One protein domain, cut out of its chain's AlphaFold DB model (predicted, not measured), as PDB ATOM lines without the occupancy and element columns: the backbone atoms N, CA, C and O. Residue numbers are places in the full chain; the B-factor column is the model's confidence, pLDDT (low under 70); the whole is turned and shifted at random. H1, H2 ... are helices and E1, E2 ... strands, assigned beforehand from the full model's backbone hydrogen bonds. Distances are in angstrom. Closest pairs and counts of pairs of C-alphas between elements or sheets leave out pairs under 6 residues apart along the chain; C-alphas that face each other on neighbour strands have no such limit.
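This is residues 4 to 108 of the 220 residues of an uncharacterized protein of Acinetobacter sp. CIP 102637 (UniProt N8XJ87). Two small lobes sit at the two ends of one long helix, H3, which makes the longest axis. One lobe holds the hairpin E1 and E2 with H1 and H2; the other holds the hairpin E3 and E4 with H4 and H5. The printed part has 105 residues, with five named helices and four named strands in the order H1 E1 E2 H2 H3 E3 E4 H4 H5, both two-stranded sheets antiparallel and the class mixed, helices and strands. It is loose, with a radius of gyration of the C-alphas of 16.4 A, and elongated, spanning 49 by 25 by 21 A.

Strands E1, residues 17 to 21, and E2, 25 to 29, form one sheet; C-alpha 17 is at (291.930, 29.555, -21.503). H1 is residues 4 to 13, 14.6 A long, and H2 is 36 to 44. H3, residues 46 to 67, runs 31.5 A from C-alpha 46 at (297.721, 41.695, -18.407) to C-alpha 67 at (295.859, 29.354, -47.378). E3 is 71 to 75, E4 79 to 83, H4 90 to 98 and H5 100 to 107.

In hairpin E1 and E2, N 19 and O 27 are 2.8 A apart, within hydrogen-bond range. The closest C-alphas of E2 and H3, Leu 26 and Ile 50, are 6.4 A apart. H3 touches H1 with residues 48 to 52 alone, about perpendicular at 84 degrees; the C-alphas of Ala 4 and Ile 49 are closest, 4.7 A. H1 and H2 touch at a shallow tilt of 31 degrees, opposite ways, closest at the C-alphas of Leu 7 and Ile 42, 6.5 A. Farther along, H3 touches H5 with residues 55 to 58 alone, about perpendicular at 87 degrees, closest at the C-alphas of Ile 58 and Ile 103, 6.4 A. H4 and H3 are close but not clearly touching, closest at the C-alphas of Leu 92 and Ile 65, 7.4 A. In hairpin E3 and E4, N 73 and O 81 are 2.8 A apart, within hydrogen-bond range. In H1, H2, H3, H4 and H5 every O i to N i+4 pair is within hydrogen-bond range. H1 and H5 are apart.

The C-alphas farthest apart, of Asp 36 and Tyr 86, are 49.7 A apart. The printed part has no cut and no long link. Mean pLDDT of the printed part is 76.3; 30 residues are under 70, among them 62 to 78.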
ATOM      1  N   ALA A   4     304.802  37.370 -21.796       70.62
ATOM      2  CA  ALA A   4     303.398  37.190 -22.157       70.62
ATOM      3  C   ALA A   4     303.114  35.788 -22.721       70.62
ATOM      4  O   ALA A   4     302.157  35.136 -22.308       70.62
ATOM      5  N   GLN A   5     303.990  35.297 -23.605       73.44
ATOM      6  CA  GLN A   5     303.914  33.945 -24.159       73.44
ATOM      7  C   GLN A   5     304.112  32.888 -23.066       73.44
ATOM      8  O   GLN A   5     303.338  31.940 -22.973       73.44
ATOM      9  N   GLN A   6     305.108  33.070 -22.196       74.88
ATOM     10  CA  GLN A   6     305.370  32.133 -21.106       74.88
ATOM     11  C   GLN A   6     304.175  32.026 -20.151       74.88
ATOM     12  O   GLN A   6     303.802  30.923 -19.749       74.88
ATOM     13  N   LEU A   7     303.565  33.157 -19.787       77.62
ATOM     14  CA  LEU A   7     302.380  33.187 -18.928       77.62
ATOM     15  C   LEU A   7     301.165  32.562 -19.618       77.62
ATOM     16  O   LEU A   7     300.403  31.843 -18.967       77.62
ATOM     17  N   TYR A   8     301.015  32.791 -20.925       76.50
ATOM     18  CA  TYR A   8     299.979  32.165 -21.737       76.50
ATOM     19  C   TYR A   8     300.088  30.633 -21.718       76.50
ATOM     20  O   TYR A   8     299.152  29.950 -21.299       76.50
ATOM     21  N   GLU A   9     301.253  30.100 -22.090       79.12
ATOM     22  CA  GLU A   9     301.524  28.659 -22.136       79.12
ATOM     23  C   GLU A   9     301.409  28.017 -20.748       79.12
ATOM     24  O   GLU A   9     300.796  26.959 -20.591       79.12
ATOM     25  N   SER A  10     301.934  28.688 -19.718       75.88
ATOM     26  CA  SER A  10     301.870  28.198 -18.339       75.88
ATOM     27  C   SER A  10     300.430  28.059 -17.857       75.88
ATOM     28  O   SER A  10     300.113  27.076 -17.201       75.88
ATOM     29  N   ALA A  11     299.531  28.994 -18.186       75.12
ATOM     30  CA  ALA A  11     298.129  28.874 -17.783       75.12
ATOM     31  C   ALA A  11     297.408  27.737 -18.531       75.12
ATOM     32  O   ALA A  11     296.605  27.020 -17.930       75.12
ATOM     33  N   GLN A  12     297.724  27.528 -19.813       78.19
ATOM     34  CA  GLN A  12     297.145  26.441 -20.610       78.19
ATOM     35  C   GLN A  12     297.521  25.051 -20.100       78.19
ATOM     36  O   GLN A  12     296.700  24.137 -20.178       78.19
ATOM     37  N   GLN A  13     298.716  24.885 -19.525       78.44
ATOM     38  CA  GLN A  13     299.123  23.626 -18.888       78.44
ATOM     39  C   GLN A  13     298.189  23.211 -17.739       78.44
ATOM     40  O   GLN A  13     298.036  22.021 -17.477       78.44
ATOM     41  N   TYR A  14     297.514  24.174 -17.101       80.88
ATOM     42  CA  TYR A  14     296.497  23.931 -16.070       80.88
ATOM     43  C   TYR A  14     295.066  23.861 -16.632       80.88
ATOM     44  O   TYR A  14     294.103  23.855 -15.870       80.88
ATOM     45  N   GLY A  15     294.907  23.815 -17.959       77.81
ATOM     46  CA  GLY A  15     293.610  23.766 -18.638       77.81
ATOM     47  C   GLY A  15     292.906  25.120 -18.768       77.81
ATOM     48  O   GLY A  15     291.793  25.172 -19.298       77.81
ATOM     49  N   ALA A  16     293.540  26.211 -18.330       82.94
ATOM     50  CA  ALA A  16     292.953  27.537 -18.405       82.94
ATOM     51  C   ALA A  16     293.025  28.114 -19.823       82.94
ATOM     52  O   ALA A  16     293.955  27.851 -20.587       82.94
ATOM     53  N   LYS A  17     292.030  28.925 -20.182       84.12
ATOM     54  CA  LYS A  17     291.930  29.555 -21.503       84.12
ATOM     55  C   LYS A  17     291.795  31.056 -21.368       84.12
ATOM     56  O   LYS A  17     290.952  31.536 -20.614       84.12
ATOM     57  N   PHE A  18     292.597  31.785 -22.130       83.50
ATOM     58  CA  PHE A  18     292.438  33.222 -22.261       83.50
ATOM     59  C   PHE A  18     291.386  33.545 -23.313       83.50
ATOM     60  O   PHE A  18     291.365  32.949 -24.386       83.50
ATOM     61  N   GLU A  19     290.533  34.505 -22.997       83.62
ATOM     62  CA  GLU A  19     289.517  35.036 -23.891       83.62
ATOM     63  C   GLU A  19     289.643  36.560 -23.926       83.62
ATOM     64  O   GLU A  19     289.734  37.217 -22.881       83.62
ATOM     65  N   LEU A  20     289.697  37.113 -25.139       81.81
ATOM     66  CA  LEU A  20     289.711  38.551 -25.374       81.81
ATOM     67  C   LEU A  20     288.277  39.046 -25.576       81.81
ATOM     68  O   LEU A  20     287.649  38.757 -26.589       81.81
ATOM     69  N   ASN A  21     287.783  39.844 -24.636       77.75
ATOM     70  CA  ASN A  21     286.521  40.561 -24.766       77.75
ATOM     71  C   ASN A  21     286.771  41.893 -25.473       77.75
ATOM     72  O   ASN A  21     287.494  42.743 -24.940       77.75
ATOM     73  N   GLU A  22     286.177  42.063 -26.658       64.88
ATOM     74  CA  GLU A  22     286.118  43.326 -27.419       64.88
ATOM     75  C   GLU A  22     287.459  44.091 -27.476       64.88
ATOM     76  O   GLU A  22     287.520  45.313 -27.387       64.88
ATOM     77  N   GLY A  23     288.572  43.355 -27.576       57.06
ATOM     78  CA  GLY A  23     289.917  43.914 -27.726       57.06
ATOM     79  C   GLY A  23     290.506  44.631 -26.502       57.06
ATOM     80  O   GLY A  23     291.638  45.100 -26.601       57.06
ATOM     81  N   GLN A  24     289.809  44.713 -25.363       61.09
ATOM     82  CA  GLN A  24     290.288  45.450 -24.176       61.09
ATOM     83  C   GLN A  24     290.210  44.651 -22.863       61.09
ATOM     84  O   GLN A  24     290.942  44.933 -21.910       61.09
ATOM     85  N   GLY A  25     289.353  43.631 -22.788       75.06
ATOM     86  CA  GLY A  25     289.219  42.777 -21.609       75.06
ATOM     87  C   GLY A  25     289.922  41.436 -21.785       75.06
ATOM     88  O   GLY A  25     289.588  40.694 -22.694       75.06
ATOM     89  N   LEU A  26     290.841  41.084 -20.882       84.56
ATOM     90  CA  LEU A  26     291.361  39.717 -20.770       84.56
ATOM     91  C   LEU A  26     290.586  38.962 -19.693       84.56
ATOM     92  O   LEU A  26     290.594  39.378 -18.527       84.56
ATOM     93  N   ARG A  27     289.949  37.859 -20.079       87.88
ATOM     94  CA  ARG A  27     289.302  36.916 -19.169       87.88
ATOM     95  C   ARG A  27     290.077  35.604 -19.168       87.88
ATOM     96  O   ARG A  27     290.465  35.110 -20.221       87.88
ATOM     97  N   LEU A  28     290.296  35.047 -17.980       88.38
ATOM     98  CA  LEU A  28     290.858  33.710 -17.811       88.38
ATOM     99  C   LEU A  28     289.724  32.758 -17.420       88.38
ATOM    100  O   LEU A  28     289.124  32.906 -16.355       88.38
ATOM    101  N   ASN A  29     289.409  31.819 -18.302       85.62
ATOM    102  CA  ASN A  29     288.402  30.781 -18.105       85.62
ATOM    103  C   ASN A  29     289.066  29.476 -17.650       85.62
ATOM    104  O   ASN A  29     290.241  29.255 -17.936       85.62
ATOM    105  N   HIS A  30     288.305  28.603 -16.979       85.81
ATOM    106  CA  HIS A  30     288.787  27.312 -16.458       85.81
ATOM    107  C   HIS A  30     290.030  27.447 -15.561       85.81
ATOM    108  O   HIS A  30     290.978  26.676 -15.654       85.81
ATOM    109  N   ALA A  31     290.035  28.472 -14.705       84.06
ATOM    110  CA  ALA A  31     291.182  28.820 -13.871       84.06
ATOM    111  C   ALA A  31     291.266  28.021 -12.555       84.06
ATOM    112  O   ALA A  31     292.130  28.310 -11.734       84.06
ATOM    113  N   ASP A  32     290.390  27.033 -12.344       86.12
ATOM    114  CA  ASP A  32     290.202  26.335 -11.060       86.12
ATOM    115  C   ASP A  32     291.464  25.616 -10.549       86.12
ATOM    116  O   ASP A  32     291.597  25.339  -9.358       86.12
ATOM    117  N   HIS A  33     292.400  25.321 -11.451       86.38
ATOM    118  CA  HIS A  33     293.658  24.636 -11.151       86.38
ATOM    119  C   HIS A  33     294.897  25.513 -11.363       86.38
ATOM    120  O   HIS A  33     296.018  25.028 -11.219       86.38
ATOM    121  N   VAL A  34     294.720  26.794 -11.695       87.12
ATOM    122  CA  VAL A  34     295.833  27.722 -11.926       87.12
ATOM    123  C   VAL A  34     296.369  28.208 -10.573       87.12
ATOM    124  O   VAL A  34     295.598  28.754  -9.786       87.12
ATOM    125  N   PRO A  35     297.677  28.073 -10.285       89.12
ATOM    126  CA  PRO A  35     298.248  28.551  -9.026       89.12
ATOM    127  C   PRO A  35     298.067  30.064  -8.816       89.12
ATOM    128  O   PRO A  35     298.292  30.850  -9.737       89.12
ATOM    129  N   ASP A  36     297.783  30.499  -7.583       89.94
ATOM    130  CA  ASP A  36     297.575  31.923  -7.244       89.94
ATOM    131  C   ASP A  36     298.760  32.827  -7.619       89.94
ATOM    132  O   ASP A  36     298.584  33.974  -8.043       89.94
ATOM    133  N   ALA A  37     299.985  32.307  -7.503       86.12
ATOM    134  CA  ALA A  37     301.191  33.017  -7.921       86.12
ATOM    135  C   ALA A  37     301.182  33.310  -9.431       86.12
ATOM    136  O   ALA A  37     301.539  34.412  -9.851       86.12
ATOM    137  N   LEU A  38     300.710  32.356 -10.242       83.75
ATOM    138  CA  LEU A  38     300.573  32.517 -11.686       83.75
ATOM    139  C   LEU A  38     299.419  33.473 -12.023       83.75
ATOM    140  O   LEU A  38     299.595  34.362 -12.851       83.75
ATOM    141  N   ILE A  39     298.282  33.384 -11.322       89.31
ATOM    142  CA  ILE A  39     297.176  34.352 -11.456       89.31
ATOM    143  C   ILE A  39     297.656  35.782 -11.162       89.31
ATOM    144  O   ILE A  39     297.282  36.725 -11.862       89.31
ATOM    145  N   THR A  40     298.501  35.957 -10.146       88.94
ATOM    146  CA  THR A  40     299.068  37.262  -9.779       88.94
ATOM    147  C   THR A  40     299.959  37.818 -10.891       88.94
ATOM    148  O   THR A  40     299.799  38.978 -11.271       88.94
ATOM    149  N   GLN A  41     300.826  36.988 -11.479       82.38
ATOM    150  CA  GLN A  41     301.655  37.388 -12.621       82.38
ATOM    151  C   GLN A  41     300.808  37.717 -13.858       82.38
ATOM    152  O   GLN A  41     301.029  38.740 -14.497       82.38
ATOM    153  N   ILE A  42     299.779  36.917 -14.154       87.00
ATOM    154  CA  ILE A  42     298.838  37.180 -15.254       87.00
ATOM    155  C   ILE A  42     298.138  38.533 -15.080       87.00
ATOM    156  O   ILE A  42     297.936  39.254 -16.054       87.00
ATOM    157  N   ARG A  43     297.769  38.909 -13.847       88.25
ATOM    158  CA  ARG A  43     297.185  40.232 -13.569       88.25
ATOM    159  C   ARG A  43     298.193  41.359 -13.768       88.25
ATOM    160  O   ARG A  43     297.814  42.398 -14.303       88.25
ATOM    161  N   GLN A  44     299.436  41.156 -13.337       86.56
ATOM    162  CA  GLN A  44     300.511  42.138 -13.467       86.56
ATOM    163  C   GLN A  44     300.850  42.420 -14.936       86.56
ATOM    164  O   GLN A  44     300.939  43.582 -15.314       86.56
ATOM    165  N   PHE A  45     300.977  41.373 -15.753       84.31
ATOM    166  CA  PHE A  45     301.355  41.455 -17.171       84.31
ATOM    167  C   PHE A  45     300.150  41.361 -18.119       84.31
ATOM    168  O   PHE A  45     300.243  40.890 -19.254       84.31
ATOM    169  N   LYS A  46     298.967  41.755 -17.636       85.06
ATOM    170  CA  LYS A  46     297.721  41.695 -18.407       85.06
ATOM    171  C   LYS A  46     297.809  42.471 -19.735       85.06
ATOM    172  O   LYS A  46     297.353  41.914 -20.734       85.06
ATOM    173  N   PRO A  47     298.352  43.706 -19.792       79.75
ATOM    174  CA  PRO A  47     298.492  44.443 -21.051       79.75
ATOM    175  C   PRO A  47     299.342  43.703 -22.091       79.75
ATOM    176  O   PRO A  47     298.954  43.613 -23.253       79.75
ATOM    177  N   GLU A  48     300.459  43.118 -21.667       78.88
ATOM    178  CA  GLU A  48     301.392  42.394 -22.527       78.88
ATOM    179  C   GLU A  48     300.775  41.092 -23.047       78.88
ATOM    180  O   GLU A  48     300.958  40.742 -24.211       78.88
ATOM    181  N   ILE A  49     299.986  40.393 -22.222       79.31
ATOM    182  CA  ILE A  49     299.227  39.208 -22.650       79.31
ATOM    183  C   ILE A  49     298.140  39.590 -23.663       79.31
ATOM    184  O   ILE A  49     297.960  38.885 -24.653       79.31
ATOM    185  N   ILE A  50     297.431  40.705 -23.456       81.81
ATOM    186  CA  ILE A  50     296.443  41.202 -24.427       81.81
ATOM    187  C   ILE A  50     297.121  41.492 -25.764       81.81
ATOM    188  O   ILE A  50     296.638  41.035 -26.797       81.81
ATOM    189  N   GLN A  51     298.247  42.206 -25.741       75.44
ATOM    190  CA  GLN A  51     299.006  42.519 -26.945       75.44
ATOM    191  C   GLN A  51     299.488  41.245 -27.650       75.44
ATOM    192  O   GLN A  51     299.312  41.119 -28.857       75.44
ATOM    193  N   TYR A  52     300.029  40.276 -26.908       77.19
ATOM    194  CA  TYR A  52     300.452  38.987 -27.456       77.19
ATOM    195  C   TYR A  52     299.296  38.238 -28.137       77.19
ATOM    196  O   TYR A  52     299.427  37.800 -29.275       77.19
ATOM    197  N   LEU A  53     298.132  38.145 -27.491       76.88
ATOM    198  CA  LEU A  53     296.966  37.471 -28.067       76.88
ATOM    199  C   LEU A  53     296.405  38.199 -29.292       76.88
ATOM    200  O   LEU A  53     295.954  37.552 -30.234       76.88
ATOM    201  N   GLN A  54     296.448  39.533 -29.301       76.88
ATOM    202  CA  GLN A  54     296.105  40.320 -30.485       76.88
ATOM    203  C   GLN A  54     297.070  40.022 -31.634       76.88
ATOM    204  O   GLN A  54     296.620  39.810 -32.753       76.88
ATOM    205  N   GLN A  55     298.377  39.945 -31.365       71.94
ATOM    206  CA  GLN A  55     299.378  39.567 -32.365       71.94
ATOM    207  C   GLN A  55     299.134  38.153 -32.910       71.94
ATOM    208  O   GLN A  55     299.160  37.972 -34.123       71.94
ATOM    209  N   CYS A  56     298.818  37.176 -32.051       68.12
ATOM    210  CA  CYS A  56     298.439  35.829 -32.488       68.12
ATOM    211  C   CYS A  56     297.207  35.848 -33.399       68.12
ATOM    212  O   CYS A  56     297.244  35.268 -34.474       68.12
ATOM    213  N   ALA A  57     296.148  36.570 -33.021       74.88
ATOM    214  CA  ALA A  57     294.934  36.661 -33.832       74.88
ATOM    215  C   ALA A  57     295.182  37.312 -35.206       74.88
ATOM    216  O   ALA A  57     294.581  36.911 -36.203       74.88
ATOM    217  N   ILE A  58     296.070  38.310 -35.270       73.44
ATOM    218  CA  ILE A  58     296.498  38.909 -36.539       73.44
ATOM    219  C   ILE A  58     297.333  37.918 -37.357       73.44
ATOM    220  O   ILE A  58     297.104  37.803 -38.557       73.44
ATOM    221  N   SER A  59     298.242  37.171 -36.725       69.50
ATOM    222  CA  SER A  59     298.999  36.106 -37.391       69.50
ATOM    223  C   SER A  59     298.070  35.049 -37.991       69.50
ATOM    224  O   SER A  59     298.185  34.756 -39.173       69.50
ATOM    225  N   ASP A  60     297.091  34.557 -37.229       68.62
ATOM    226  CA  ASP A  60     296.130  33.546 -37.690       68.62
ATOM    227  C   ASP A  60     295.280  34.049 -38.875       68.62
ATOM    228  O   ASP A  60     294.949  33.294 -39.796       68.62
ATOM    229  N   LEU A  61     294.918  35.340 -38.872       75.44
ATOM    230  CA  LEU A  61     294.222  35.985 -39.988       75.44
ATOM    231  C   LEU A  61     295.101  36.020 -41.244       75.44
ATOM    232  O   LEU A  61     294.622  35.714 -42.336       75.44
ATOM    233  N   ILE A  62     296.373  36.379 -41.092       66.88
ATOM    234  CA  ILE A  62     297.344  36.409 -42.189       66.88
ATOM    235  C   ILE A  62     297.580  34.993 -42.739       66.88
ATOM    236  O   ILE A  62     297.491  34.788 -43.948       66.88
ATOM    237  N   ASP A  63     297.751  33.999 -41.869       63.12
ATOM    238  CA  ASP A  63     297.885  32.589 -42.253       63.12
ATOM    239  C   ASP A  63     296.646  32.090 -43.007       63.12
ATOM    240  O   ASP A  63     296.748  31.381 -44.011       63.12
ATOM    241  N   SER A  64     295.456  32.516 -42.579       68.25
ATOM    242  CA  SER A  64     294.211  32.208 -43.283       68.25
ATOM    243  C   SER A  64     294.200  32.791 -44.699       68.25
ATOM    244  O   SER A  64     293.742  32.119 -45.614       68.25
ATOM    245  N   ILE A  65     294.727  34.003 -44.913       64.38
ATOM    246  CA  ILE A  65     294.860  34.624 -46.246       64.38
ATOM    247  C   ILE A  65     295.841  33.827 -47.119       64.38
ATOM    248  O   ILE A  65     295.533  33.546 -48.284       64.38
ATOM    249  N   TYR A  66     296.968  33.392 -46.549       59.41
ATOM    250  CA  TYR A  66     297.963  32.573 -47.248       59.41
ATOM    251  C   TYR A  66     297.413  31.229 -47.723       59.41
ATOM    252  O   TYR A  66     297.733  30.795 -48.830       59.41
ATOM    253  N   GLN A  67     296.521  30.596 -46.958       57.72
ATOM    254  CA  GLN A  67     295.859  29.354 -47.378       57.72
ATOM    255  C   GLN A  67     295.026  29.515 -48.662       57.72
ATOM    256  O   GLN A  67     294.824  28.538 -49.385       57.72
ATOM    257  N   TYR A  68     294.587  30.736 -48.987       61.94
ATOM    258  CA  TYR A  68     293.915  31.061 -50.252       61.94
ATOM    259  C   TYR A  68     294.881  31.481 -51.372       61.94
ATOM    260  O   TYR A  68     294.435  31.874 -52.451       61.94
ATOM    261  N   GLY A  69     296.194  31.378 -51.147       48.59
ATOM    262  CA  GLY A  69     297.229  31.740 -52.114       48.59
ATOM    263  C   GLY A  69     297.419  33.247 -52.288       48.59
ATOM    264  O   GLY A  69     297.994  33.662 -53.293       48.59
ATOM    265  N   ALA A  70     296.932  34.051 -51.341       55.94
ATOM    266  CA  ALA A  70     297.068  35.500 -51.347       55.94
ATOM    267  C   ALA A  70     298.119  35.971 -50.335       55.94
ATOM    268  O   ALA A  70     298.364  35.295 -49.341       55.94
ATOM    269  N   ASN A  71     298.727  37.132 -50.577       63.19
ATOM    270  CA  ASN A  71     299.699  37.756 -49.675       63.19
ATOM    271  C   ASN A  71     299.204  39.132 -49.225       63.19
ATOM    272  O   ASN A  71     298.467  39.792 -49.959       63.19
ATOM    273  N   ILE A  72     299.627  39.571 -48.040       68.94
ATOM    274  CA  ILE A  72     299.400  40.922 -47.540       68.94
ATOM    275  C   ILE A  72     300.732  41.644 -47.343       68.94
ATOM    276  O   ILE A  72     301.621  41.170 -46.644       68.94
ATOM    277  N   GLU A  73     300.865  42.810 -47.961       68.44
ATOM    278  CA  GLU A  73     302.095  43.599 -47.951       68.44
ATOM    279  C   GLU A  73     301.836  45.003 -47.412       68.44
ATOM    280  O   GLU A  73     300.793  45.606 -47.683       68.44
ATOM    281  N   VAL A  74     302.803  45.547 -46.671       68.75
ATOM    282  CA  VAL A  74     302.778  46.947 -46.237       68.75
ATOM    283  C   VAL A  74     303.476  47.810 -47.281       68.75
ATOM    284  O   VAL A  74     304.655  47.623 -47.563       68.75
ATOM    285  N   ILE A  75     302.759  48.795 -47.819       69.06
ATOM    286  CA  ILE A  75     303.299  49.797 -48.744       69.06
ATOM    287  C   ILE A  75     303.429  51.129 -48.007       69.06
ATOM    288  O   ILE A  75     302.489  51.584 -47.344       69.06
ATOM    289  N   ASP A  76     304.616  51.731 -48.104       63.62
ATOM    290  CA  ASP A  76     304.973  53.030 -47.521       63.62
ATOM    291  C   ASP A  76     304.670  53.153 -46.012       63.62
ATOM    292  O   ASP A  76     304.425  54.242 -45.493       63.62
ATOM    293  N   GLY A  77     304.642  52.024 -45.293       61.50
ATOM    294  CA  GLY A  77     304.366  51.965 -43.852       61.50
ATOM    295  C   GLY A  77     302.927  52.313 -43.444       61.50
ATOM    296  O   GLY A  77     302.647  52.428 -42.254       61.50
ATOM    297  N   GLN A  78     302.009  52.525 -44.396       69.50
ATOM    298  CA  GLN A  78     300.661  53.048 -44.106       69.50
ATOM    299  C   GLN A  78     299.536  52.366 -44.891       69.50
ATOM    300  O   GLN A  78     298.354  52.510 -44.555       69.50
ATOM    301  N   GLN A  79     299.866  51.633 -45.951       74.50
ATOM    302  CA  GLN A  79     298.888  50.965 -46.800       74.50
ATOM    303  C   GLN A  79     299.077  49.454 -46.750       74.50
ATOM    304  O   GLN A  79     300.195  48.975 -46.620       74.50
ATOM    305  N   LEU A  80     297.969  48.718 -46.856       77.94
ATOM    306  CA  LEU A  80     297.979  47.269 -47.021       77.94
ATOM    307  C   LEU A  80     297.612  46.964 -48.470       77.94
ATOM    308  O   LEU A  80     296.565  47.422 -48.937       77.94
ATOM    309  N   ARG A  81     298.456  46.204 -49.162       78.00
ATOM    310  CA  ARG A  81     298.146  45.615 -50.465       78.00
ATOM    311  C   ARG A  81     297.872  44.133 -50.279       78.00
ATOM    312  O   ARG A  81     298.611  43.458 -49.577       78.00
ATOM    313  N   LEU A  82     296.805  43.653 -50.908       76.50
ATOM    314  CA  LEU A  82     296.516  42.231 -51.020       76.50
ATOM    315  C   LEU A  82     296.893  41.769 -52.423       76.50
ATOM    316  O   LEU A  82     296.244  42.158 -53.396       76.50
ATOM    317  N   ASP A  83     297.926  40.945 -52.517       64.25
ATOM    318  CA  ASP A  83     298.357  40.335 -53.767       64.25
ATOM    319  C   ASP A  83     297.715  38.958 -53.931       64.25
ATOM    320  O   ASP A  83     297.466  38.241 -52.964       64.25
ATOM    321  N   HIS A  84     297.400  38.595 -55.176       62.75
ATOM    322  CA  HIS A  84     296.782  37.309 -55.533       62.75
ATOM    323  C   HIS A  84     295.436  37.003 -54.835       62.75
ATOM    324  O   HIS A  84     295.039  35.848 -54.707       62.75
ATOM    325  N   ALA A  85     294.669  38.034 -54.469       64.50
ATOM    326  CA  ALA A  85     293.419  37.946 -53.702       64.50
ATOM    327  C   ALA A  85     292.192  37.342 -54.429       64.50
ATOM    328  O   ALA A  85     291.056  37.558 -54.012       64.50
ATOM    329  N   TYR A  86     292.380  36.588 -55.514       63.44
ATOM    330  CA  TYR A  86     291.298  36.135 -56.403       63.44
ATOM    331  C   TYR A  86     290.273  35.200 -55.740       63.44
ATOM    332  O   TYR A  86     289.163  35.049 -56.252       63.44
ATOM    333  N   HIS A  87     290.642  34.558 -54.628       70.19
ATOM    334  CA  HIS A  87     289.836  33.530 -53.963       70.19
ATOM    335  C   HIS A  87     289.654  33.760 -52.459       70.19
ATOM    336  O   HIS A  87     289.190  32.858 -51.766       70.19
ATOM    337  N   ILE A  88     289.997  34.946 -51.944       78.75
ATOM    338  CA  ILE A  88     289.798  35.253 -50.524       78.75
ATOM    339  C   ILE A  88     288.292  35.441 -50.258       78.75
ATOM    340  O   ILE A  88     287.654  36.236 -50.947       78.75
ATOM    341  N   PRO A  89     287.714  34.771 -49.246       83.44
ATOM    342  CA  PRO A  89     286.344  35.023 -48.813       83.44
ATOM    343  C   PRO A  89     286.108  36.476 -48.371       83.44
ATOM    344  O   PRO A  89     286.905  37.039 -47.619       83.44
ATOM    345  N   ASP A  90     284.944  37.036 -48.713       85.69
ATOM    346  CA  ASP A  90     284.530  38.396 -48.322       85.69
ATOM    347  C   ASP A  90     284.594  38.637 -46.805       85.69
ATOM    348  O   ASP A  90     284.848  39.754 -46.346       85.69
ATOM    349  N   GLN A  91     284.408  37.585 -46.005       87.88
ATOM    350  CA  GLN A  91     284.541  37.655 -44.553       87.88
ATOM    351  C   GLN A  91     285.973  38.010 -44.124       87.88
ATOM    352  O   GLN A  91     286.143  38.860 -43.252       87.88
ATOM    353  N   LEU A  92     286.995  37.407 -44.740       82.38
ATOM    354  CA  LEU A  92     288.393  37.731 -44.444       82.38
ATOM    355  C   LEU A  92     288.733  39.139 -44.935       82.38
ATOM    356  O   LEU A  92     289.378  39.891 -44.214       82.38
ATOM    357  N   ILE A  93     288.223  39.544 -46.103       84.75
ATOM    358  CA  ILE A  93     288.373  40.924 -46.598       84.75
ATOM    359  C   ILE A  93     287.788  41.922 -45.590       84.75
ATOM    360  O   ILE A  93     288.433  42.913 -45.243       84.75
ATOM    361  N   THR A  94     286.596  41.633 -45.068       87.75
ATOM    362  CA  THR A  94     285.942  42.452 -44.039       87.75
ATOM    363  C   THR A  94     286.788  42.534 -42.765       87.75
ATOM    364  O   THR A  94     286.973  43.621 -42.218       87.75
ATOM    365  N   GLN A  95     287.352  41.410 -42.311       86.69
ATOM    366  CA  GLN A  95     288.227  41.370 -41.134       86.69
ATOM    367  C   GLN A  95     289.516  42.174 -41.343       86.69
ATOM    368  O   GLN A  95     289.897  42.940 -40.462       86.69
ATOM    369  N   ILE A  96     290.146  42.086 -42.519       85.12
ATOM    370  CA  ILE A  96     291.335  42.880 -42.870       85.12
ATOM    371  C   ILE A  96     291.016  44.376 -42.848       85.12
ATOM    372  O   ILE A  96     291.798  45.171 -42.331       85.12
ATOM    373  N   GLN A  97     289.861  44.777 -43.383       85.88
ATOM    374  CA  GLN A  97     289.433  46.178 -43.370       85.88
ATOM    375  C   GLN A  97     289.206  46.694 -41.946       85.88
ATOM    376  O   GLN A  97     289.643  47.799 -41.623       85.88
ATOM    377  N   GLN A  98     288.563  45.896 -41.090       87.56
ATOM    378  CA  GLN A  98     288.313  46.245 -39.689       87.56
ATOM    379  C   GLN A  98     289.602  46.308 -38.863       87.56
ATOM    380  O   GLN A  98     289.751  47.197 -38.027       87.56
ATOM    381  N   LEU A  99     290.535  45.386 -39.116       86.62
ATOM    382  CA  LEU A  99     291.775  45.231 -38.356       86.62
ATOM    383  C   LEU A  99     292.986  45.901 -39.016       86.62
ATOM    384  O   LEU A  99     294.120  45.705 -38.582       86.62
ATOM    385  N   LYS A 100     292.770  46.723 -40.050       84.56
ATOM    386  CA  LYS A 100     293.834  47.406 -40.795       84.56
ATOM    387  C   LYS A 100     294.894  48.074 -39.901       84.56
ATOM    388  O   LYS A 100     296.074  47.839 -40.159       84.56
ATOM    389  N   PRO A 101     294.554  48.896 -38.885       81.31
ATOM    390  CA  PRO A 101     295.583  49.549 -38.074       81.31
ATOM    391  C   PRO A 101     296.383  48.555 -37.222       81.31
ATOM    392  O   PRO A 101     297.579  48.753 -37.034       81.31
ATOM    393  N   GLN A 102     295.764  47.469 -36.755       79.50
ATOM    394  CA  GLN A 102     296.443  46.413 -36.002       79.50
ATOM    395  C   GLN A 102     297.363  45.586 -36.903       79.50
ATOM    396  O   GLN A 102     298.483  45.287 -36.508       79.50
ATOM    397  N   ILE A 103     296.926  45.270 -38.126       74.88
ATOM    398  CA  ILE A 103     297.749  44.582 -39.130       74.88
ATOM    399  C   ILE A 103     298.955  45.448 -39.506       74.88
ATOM    400  O   ILE A 103     300.077  44.955 -39.537       74.88
ATOM    401  N   LEU A 104     298.751  46.750 -39.732       75.38
ATOM    402  CA  LEU A 104     299.849  47.681 -39.994       75.38
ATOM    403  C   LEU A 104     300.833  47.728 -38.826       75.38
ATOM    404  O   LEU A 104     302.028  47.622 -39.058       75.38
ATOM    405  N   ALA A 105     300.359  47.833 -37.584       71.88
ATOM    406  CA  ALA A 105     301.230  47.815 -36.409       71.88
ATOM    407  C   ALA A 105     301.966  46.474 -36.223       71.88
ATOM    408  O   ALA A 105     303.089  46.463 -35.733       71.88
ATOM    409  N   TYR A 106     301.350  45.356 -36.619       67.94
ATOM    410  CA  TYR A 106     301.958  44.022 -36.569       67.94
ATOM    411  C   TYR A 106     303.058  43.844 -37.622       67.94
ATOM    412  O   TYR A 106     304.109  43.283 -37.333       67.94
ATOM    413  N   LEU A 107     302.817  44.337 -38.839       66.06
ATOM    414  CA  LEU A 107     303.724  44.197 -39.979       66.06
ATOM    415  C   LEU A 107     304.767  45.321 -40.075       66.06
ATOM    416  O   LEU A 107     305.752  45.180 -40.796       66.06
ATOM    417  N   THR A 108     304.564  46.440 -39.376       63.22
ATOM    418  CA  THR A 108     305.520  47.553 -39.339       63.22
ATOM    419  C   THR A 108     306.464  47.360 -38.153       63.22
ATOM    420  O   THR A 108     306.011  47.424 -37.008       63.22
TER     421      THR A 108